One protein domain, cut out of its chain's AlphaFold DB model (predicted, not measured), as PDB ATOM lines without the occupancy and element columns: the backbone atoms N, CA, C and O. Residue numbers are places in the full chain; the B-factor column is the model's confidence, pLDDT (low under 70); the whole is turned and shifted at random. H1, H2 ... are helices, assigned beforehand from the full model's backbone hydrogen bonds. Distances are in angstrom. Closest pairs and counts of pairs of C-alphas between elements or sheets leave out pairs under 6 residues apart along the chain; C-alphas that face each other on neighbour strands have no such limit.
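Overview. This is residues 80 to 138 of the 475 residues of the protein "DUF4301 family protein" of Flavobacteriales bacterium (UniProt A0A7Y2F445). Three short helices, H1, H2 and H3, run in three strongly different directions around a small common middle, with H1 packed on both H2 and H3 and the other two meeting less closely. From the far end of H2 a long loop, residues 104 to 119, swings out round the side away from H1 and comes back to begin H3, and a tail of residues 129 to 138 winds on past the end of H3. The printed part has 59 residues with three named helices in the order H1, H2, H3 and no named strand; the class is all helix, though the named helices hold just 25 of the 59 residues. The whole is compact, with a radius of gyration of the C-alphas of 10.3 A, and rounded, spanning 25 by 24 by 20 A.

Arrangement. Start near the first printed residue with H1, residues 83 to 90, and go on to H2, residues 96 to 103. These two touch, and their closest C-alphas, those of Leu 85 and Ala 98, are 5.5 A apart. Their lines stand about perpendicular, at 89 degrees. Go on to H3, residues 120 to 128, which touches H1 where the C-alphas of Arg 89 and Leu 124, their closest, are 6.2 A apart. H1 and H3 run opposite ways at a steep tilt of 63 degrees. H2 and H3 are close but not clearly touching; their closest C-alphas, those of Phe 102 and Gln 120, are 7.4 A apart. The lines of H2 and H3 are about perpendicular, at 86 degrees. Look along the backbones of H1, H2 and H3 and you will find every O i to N i+4 pair within hydrogen-bond range.

Along the chain. Find C-alpha 83 at (148.553, 155.226, 191.204); from there H1 runs 10.5 A to C-alpha 90. Next find C-alpha 96 at (148.027, 167.401, 190.901), where H2 begins; it runs 10.7 A to C-alpha 103. H3, the longest helix with 9 residues, covers 12.2 A from C-alpha 120 to C-alpha 128 at (143.056, 152.603, 199.863).

Size, cuts and confidence. The two C-alphas farthest apart, those of Arg 80 and Ser 117, are 26.5 A apart, while the first and last printed C-alphas, those of Arg 80 and Met 138, are 11.1 A apart. The link from H1 to H2 is tight, with 5 residues between them. The link from H2 to H3 is long, with 16 residues, and its C-alphas lie 9 to 13 A from the mean of all C-alphas. The printed part has no cut. The mean pLDDT of the printed part of this model is 96.1, and no printed residue is under 70.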
ATOM      1  N   ARG A  80     147.107 150.401 189.196       90.50
ATOM      2  CA  ARG A  80     147.511 151.420 188.208       90.50
ATOM      3  C   ARG A  80     146.487 152.548 188.070       90.50
ATOM      4  O   ARG A  80     146.896 153.689 187.887       90.50
ATOM      5  N   MET A  81     145.198 152.231 188.188       95.12
ATOM      6  CA  MET A  81     144.101 153.202 188.133       95.12
ATOM      7  C   MET A  81     144.199 154.213 189.279       95.12
ATOM      8  O   MET A  81     143.981 155.402 189.062       95.12
ATOM      9  N   PHE A  82     144.613 153.762 190.464       97.19
ATOM     10  CA  PHE A  82     144.744 154.594 191.664       97.19
ATOM     11  C   PHE A  82     146.172 155.097 191.936       97.19
ATOM     12  O   PHE A  82     146.424 155.671 192.994       97.19
ATOM     13  N   LYS A  83     147.118 154.939 190.996       95.94
ATOM     14  CA  LYS A  83     148.553 155.226 191.204       95.94
ATOM     15  C   LYS A  83     148.825 156.610 191.812       95.94
ATOM     16  O   LYS A  83     149.640 156.720 192.726       95.94
ATOM     17  N   ALA A  84     148.162 157.655 191.320       96.50
ATOM     18  CA  ALA A  84     148.340 159.013 191.834       96.50
ATOM     19  C   ALA A  84     147.812 159.200 193.262       96.50
ATOM     20  O   ALA A  84     148.425 159.929 194.048       96.50
ATOM     21  N   LEU A  85     146.719 158.523 193.618       98.00
ATOM     22  CA  LEU A  85     146.152 158.569 194.966       98.00
ATOM     23  C   LEU A  85     147.037 157.798 195.952       98.00
ATOM     24  O   LEU A  85     147.369 158.323 197.010       98.00
ATOM     25  N   ILE A  86     147.514 156.613 195.554       96.94
ATOM     26  CA  ILE A  86     148.478 155.815 196.331       96.94
ATOM     27  C   ILE A  86     149.735 156.636 196.619       96.94
ATOM     28  O   ILE A  86     150.186 156.692 197.761       96.94
ATOM     29  N   LYS A  87     150.277 157.315 195.599       96.19
ATOM     30  CA  LYS A  87     151.444 158.182 195.772       96.19
ATOM     31  C   LYS A  87     151.158 159.328 196.744       96.19
ATOM     32  O   LYS A  87     151.959 159.557 197.637       96.19
ATOM     33  N   SER A  88     150.015 160.007 196.611       97.50
ATOM     34  CA  SER A  88     149.660 161.114 197.513       97.50
ATOM     35  C   SER A  88     149.535 160.668 198.970       97.50
ATOM     36  O   SER A  88     149.995 161.355 199.878       97.50
ATOM     37  N   ARG A  89     148.950 159.485 199.189       96.44
ATOM     38  CA  ARG A  89     148.838 158.861 200.509       96.44
ATOM     39  C   ARG A  89     150.211 158.513 201.090       96.44
ATOM     40  O   ARG A  89     150.470 158.809 202.252       96.44
ATOM     41  N   ALA A  90     151.090 157.906 200.291       95.06
ATOM     42  CA  ALA A  90     152.435 157.520 200.721       95.06
ATOM     43  C   ALA A  90     153.321 158.735 201.047       95.06
ATOM     44  O   ALA A  90     154.010 158.732 202.064       95.06
ATOM     45  N   ASP A  91     153.255 159.780 200.219       96.00
ATOM     46  CA  ASP A  91     154.030 161.015 200.386       96.00
ATOM     47  C   ASP A  91     153.414 161.960 201.441       96.00
ATOM     48  O   ASP A  91     154.010 162.987 201.760       96.00
ATOM     49  N   GLN A  92     152.224 161.636 201.975       96.12
ATOM     50  CA  GLN A  92     151.427 162.498 202.866       96.12
ATOM     51  C   GLN A  92     151.206 163.907 202.274       96.12
ATOM     52  O   GLN A  92     151.175 164.910 202.985       96.12
ATOM     53  N   ALA A  93     151.066 163.984 200.948       96.38
ATOM     54  CA  ALA A  93     150.948 165.227 200.196       96.38
ATOM     55  C   ALA A  93     150.112 165.020 198.927       96.38
ATOM     56  O   ALA A  93     150.357 164.098 198.151       96.38
ATOM     57  N   ILE A  94     149.138 165.898 198.681       97.31
ATOM     58  CA  ILE A  94     148.236 165.784 197.529       97.31
ATOM     59  C   ILE A  94     148.930 166.279 196.258       97.31
ATOM     60  O   ILE A  94     149.302 167.445 196.143       97.31
ATOM     61  N   ASN A  95     149.108 165.378 195.289       96.75
ATOM     62  CA  ASN A  95     149.637 165.731 193.972       96.75
ATOM     63  C   ASN A  95     148.540 166.257 193.026       96.75
ATOM     64  O   ASN A  95     147.352 166.175 193.319       96.75
ATOM     65  N   GLN A  96     148.942 166.772 191.861       96.88
ATOM     66  CA  GLN A  96     148.027 167.401 190.901       96.88
ATOM     67  C   GLN A  96     146.899 166.472 190.418       96.88
ATOM     68  O   GLN A  96     145.753 166.899 190.326       96.88
ATOM     69  N   GLU A  97     147.190 165.201 190.129       95.94
ATOM     70  CA  GLU A  97     146.162 164.244 189.694       95.94
ATOM     71  C   GLU A  97     145.175 163.910 190.825       95.94
ATOM     72  O   GLU A  97     143.974 163.780 190.580       95.94
ATOM     73  N   ALA A  98     145.660 163.808 192.068       97.50
ATOM     74  CA  ALA A  98     144.815 163.619 193.243       97.50
ATOM     75  C   ALA A  98     143.971 164.862 193.562       97.50
ATOM     76  O   ALA A  98     142.829 164.731 193.991       97.50
ATOM     77  N   GLN A  99     144.489 166.061 193.296       98.00
ATOM     78  CA  GLN A  99     143.728 167.299 193.438       98.00
ATOM     79  C   GLN A  99     142.507 167.316 192.504       98.00
ATOM     80  O   GLN A  99     141.402 167.592 192.962       98.00
ATOM     81  N   VAL A 100     142.673 166.913 191.235       98.00
ATOM     82  CA  VAL A 100     141.550 166.765 190.284       98.00
ATOM     83  C   VAL A 100     140.511 165.761 190.791       98.00
ATOM     84  O   VAL A 100     139.309 166.005 190.675       98.00
ATOM     85  N   PHE A 101     140.960 164.648 191.384       98.25
ATOM     86  CA  PHE A 101     140.067 163.673 192.011       98.25
ATOM     87  C   PHE A 101     139.241 164.312 193.137       98.25
ATOM     88  O   PHE A 101     138.022 164.168 193.153       98.25
ATOM     89  N   PHE A 102     139.871 165.060 194.048       98.31
ATOM     90  CA  PHE A 102     139.169 165.689 195.171       98.31
ATOM     91  C   PHE A 102     138.205 166.799 194.751       98.31
ATOM     92  O   PHE A 102     137.117 166.896 195.312       98.31
ATOM     93  N   GLU A 103     138.560 167.595 193.742       97.94
ATOM     94  CA  GLU A 103     137.681 168.632 193.180       97.94
ATOM     95  C   GLU A 103     136.385 168.059 192.595       97.94
ATOM     96  O   GLU A 103     135.369 168.748 192.556       97.94
ATOM     97  N   ASN A 104     136.410 166.793 192.172       97.75
ATOM     98  CA  ASN A 104     135.286 166.102 191.547       97.75
ATOM     99  C   ASN A 104     134.808 164.899 192.377       97.75
ATOM    100  O   ASN A 104     134.158 164.003 191.842       97.75
ATOM    101  N   ILE A 105     135.132 164.836 193.676       97.31
ATOM    102  CA  ILE A 105     134.960 163.608 194.467       97.31
ATOM    103  C   ILE A 105     133.508 163.105 194.507       97.31
ATOM    104  O   ILE A 105     133.269 161.900 194.529       97.31
ATOM    105  N   THR A 106     132.535 164.017 194.459       96.12
ATOM    106  CA  THR A 106     131.094 163.712 194.468       96.12
ATOM    107  C   THR A 106     130.574 163.124 193.156       96.12
ATOM    108  O   THR A 106     129.479 162.564 193.137       96.12
ATOM    109  N   GLU A 107     131.333 163.256 192.067       95.56
ATOM    110  CA  GLU A 107     130.972 162.736 190.743       95.56
ATOM    111  C   GLU A 107     131.304 161.245 190.602       95.56
ATOM    112  O   GLU A 107     130.791 160.575 189.703       95.56
ATOM    113  N   PHE A 108     132.163 160.701 191.471       96.69
ATOM    114  CA  PHE A 108     132.557 159.304 191.371       96.69
ATOM    115  C   PHE A 108     131.452 158.363 191.870       96.69
ATOM    116  O   PHE A 108     130.861 158.598 192.923       96.69
ATOM    117  N   PRO A 109     131.227 157.226 191.191       95.19
ATOM    118  CA  PRO A 109     130.194 156.263 191.576       95.19
ATOM    119  C   PRO A 109     130.336 155.714 193.003       95.19
ATOM    120  O   PRO A 109     129.350 155.352 193.628       95.19
ATOM    121  N   PHE A 110     131.564 155.648 193.522       95.25
ATOM    122  CA  PHE A 110     131.870 155.134 194.857       95.25
ATOM    123  C   PHE A 110     131.889 156.216 195.952       95.25
ATOM    124  O   PHE A 110     132.202 155.907 197.099       95.25
ATOM    125  N   SER A 111     131.558 157.474 195.635       94.88
ATOM    126  CA  SER A 111     131.629 158.587 196.592       94.88
ATOM    127  C   SER A 111     130.698 158.416 197.795       94.88
ATOM    128  O   SER A 111     130.985 158.926 198.870       94.88
ATOM    129  N   GLU A 112     129.590 157.685 197.631       92.00
ATOM    130  CA  GLU A 112     128.615 157.410 198.697       92.00
ATOM    131  C   GLU A 112     129.156 156.498 199.808       92.00
ATOM    132  O   GLU A 112     128.584 156.442 200.894       92.00
ATOM    133  N   TYR A 113     130.270 155.807 199.549       94.06
ATOM    134  CA  TYR A 113     130.951 154.951 200.520       94.06
ATOM    135  C   TYR A 113     132.071 155.678 201.278       94.06
ATOM    136  O   TYR A 113     132.779 155.045 202.062       94.06
ATOM    137  N   LEU A 114     132.251 156.981 201.038       95.69
ATOM    138  CA  LEU A 114     133.281 157.811 201.658       95.69
ATOM    139  C   LEU A 114     132.652 158.838 202.606       95.69
ATOM    140  O   LEU A 114     131.648 159.472 202.280       95.69
ATOM    141  N   ASP A 115     133.288 159.060 203.756       96.81
ATOM    142  CA  ASP A 115     132.978 160.214 204.602       96.81
ATOM    143  C   ASP A 115     133.706 161.456 204.070       96.81
ATOM    144  O   ASP A 115     134.866 161.717 204.392       96.81
ATOM    145  N   LEU A 116     133.007 162.222 203.230       96.06
ATOM    146  CA  LEU A 116     133.541 163.425 202.585       96.06
ATOM    147  C   LEU A 116     133.731 164.611 203.546       96.06
ATOM    148  O   LEU A 116     134.197 165.663 203.110       96.06
ATOM    149  N   SER A 117     133.363 164.479 204.828       96.25
ATOM    150  CA  SER A 117     133.618 165.517 205.838       96.25
ATOM    151  C   SER A 117     135.054 165.495 206.378       96.25
ATOM    152  O   SER A 117     135.484 166.458 207.016       96.25
ATOM    153  N   LEU A 118     135.796 164.412 206.123       96.38
ATOM    154  CA  LEU A 118     137.181 164.254 206.552       96.38
ATOM    155  C   LEU A 118     138.155 165.048 205.677       96.38
ATOM    156  O   LEU A 118     137.841 165.467 204.562       96.38
ATOM    157  N   ASP A 119     139.378 165.226 206.176       97.00
ATOM    158  CA  ASP A 119     140.464 165.766 205.369       97.00
ATOM    159  C   ASP A 119     140.860 164.802 204.232       97.00
ATOM    160  O   ASP A 119     140.601 163.597 204.271       97.00
ATOM    161  N   GLN A 120     141.523 165.344 203.209       97.69
ATOM    162  CA  GLN A 120     141.877 164.602 201.997       97.69
ATOM    163  C   GLN A 120     142.714 163.344 202.287       97.69
ATOM    164  O   GLN A 120     142.475 162.313 201.662       97.69
ATOM    165  N   LEU A 121     143.660 163.381 203.232       97.50
ATOM    166  CA  LEU A 121     144.499 162.214 203.539       97.50
ATOM    167  C   LEU A 121     143.682 161.116 204.225       97.50
ATOM    168  O   LEU A 121     143.784 159.953 203.833       97.50
ATOM    169  N   SER A 122     142.802 161.489 205.153       97.75
ATOM    170  CA  SER A 122     141.867 160.556 205.791       97.75
ATOM    171  C   SER A 122     140.911 159.901 204.785       97.75
ATOM    172  O   SER A 122     140.600 158.714 204.902       97.75
ATOM    173  N   ILE A 123     140.471 160.631 203.753       98.19
ATOM    174  CA  ILE A 123     139.666 160.060 202.660       98.19
ATOM    175  C   ILE A 123     140.493 159.068 201.826       98.19
ATOM    176  O   ILE A 123     139.994 157.994 201.482       98.19
ATOM    177  N   LEU A 124     141.762 159.380 201.520       98.00
ATOM    178  CA  LEU A 124     142.649 158.428 200.839       98.00
ATOM    179  C   LEU A 124     142.847 157.148 201.661       98.00
ATOM    180  O   LEU A 124     142.885 156.062 201.081       98.00
ATOM    181  N   ASP A 125     142.940 157.255 202.987       97.31
ATOM    182  CA  ASP A 125     143.002 156.094 203.878       97.31
ATOM    183  C   ASP A 125     141.714 155.259 203.825       97.31
ATOM    184  O   ASP A 125     141.797 154.038 203.703       97.31
ATOM    185  N   GLN A 126     140.526 155.876 203.829       97.31
ATOM    186  CA  GLN A 126     139.269 155.129 203.649       97.31
ATOM    187  C   GLN A 126     139.224 154.366 202.318       97.31
ATOM    188  O   GLN A 126     138.768 153.222 202.271       97.31
ATOM    189  N   LEU A 127     139.707 154.990 201.243       97.06
ATOM    190  CA  LEU A 127     139.666 154.434 199.893       97.06
ATOM    191  C   LEU A 127     140.672 153.283 199.686       97.06
ATOM    192  O   LEU A 127     140.352 152.300 199.014       97.06
ATOM    193  N   LEU A 128     141.885 153.414 200.238       97.00
ATOM    194  CA  LEU A 128     143.056 152.603 199.863       97.00
ATOM    195  C   LEU A 128     143.602 151.705 200.983       97.00
ATOM    196  O   LEU A 128     144.497 150.903 200.734       97.00
ATOM    197  N   ALA A 129     143.166 151.857 202.235       95.50
ATOM    198  CA  ALA A 129     143.660 150.989 203.303       95.50
ATOM    199  C   ALA A 129     143.073 149.571 203.196       95.50
ATOM    200  O   ALA A 129     141.904 149.392 202.845       95.50
ATOM    201  N   GLU A 130     143.893 148.568 203.525       93.50
ATOM    202  CA  GLU A 130     143.553 147.142 203.416       93.50
ATOM    203  C   GLU A 130     142.358 146.748 204.298       93.50
ATOM    204  O   GLU A 130     141.547 145.910 203.909       93.50
ATOM    205  N   ASP A 131     142.220 147.396 205.456       92.75
ATOM    206  CA  ASP A 131     141.139 147.223 206.429       92.75
ATOM    207  C   ASP A 131     139.914 148.123 206.160       92.75
ATOM    208  O   ASP A 131     138.965 148.138 206.950       92.75
ATOM    209  N   ARG A 132     139.921 148.879 205.052       94.25
ATOM    210  CA  ARG A 132     138.839 149.779 204.619       94.25
ATOM    211  C   ARG A 132     138.274 149.333 203.268       94.25
ATOM    212  O   ARG A 132     137.927 148.164 203.111       94.25
ATOM    213  N   LEU A 133     138.119 150.245 202.301       94.38
ATOM    214  CA  LEU A 133     137.594 149.894 200.981       94.38
ATOM    215  C   LEU A 133     138.617 149.147 200.123       94.38
ATOM    216  O   LEU A 133     138.198 148.384 199.261       94.38
ATOM    217  N   ASN A 134     139.924 149.337 200.350       95.38
ATOM    218  CA  ASN A 134     141.009 148.622 199.667       95.38
ATOM    219  C   ASN A 134     140.865 148.585 198.127       95.38
ATOM    220  O   ASN A 134     141.065 147.550 197.482       95.38
ATOM    221  N   MET A 135     140.421 149.694 197.524       95.44
ATOM    222  CA  MET A 135     139.967 149.702 196.127       95.44
ATOM    223  C   MET A 135     141.095 149.458 195.125       95.44
ATOM    224  O   MET A 135     140.859 148.897 194.059       95.44
ATOM    225  N   ASP A 136     142.330 149.834 195.437       94.12
ATOM    226  CA  ASP A 136     143.471 149.638 194.548       94.12
ATOM    227  C   ASP A 136     143.932 148.178 194.444       94.12
ATOM    228  O   ASP A 136     144.471 147.782 193.403       94.12
ATOM    229  N   ALA A 137     143.680 147.363 195.471       92.31
ATOM    230  CA  ALA A 137     143.954 145.928 195.445       92.31
ATOM    231  C   ALA A 137     142.832 145.111 194.782       92.31
ATOM    232  O   ALA A 137     143.046 143.962 194.391       92.31
ATOM    233  N   MET A 138     141.630 145.679 194.626       92.88
ATOM    234  CA  MET A 138     140.513 144.972 193.999       92.88
ATOM    235  C   MET A 138     140.789 144.663 192.519       92.88
ATOM    236  O   MET A 138     141.425 145.460 191.819       92.88
TER     237      MET A 138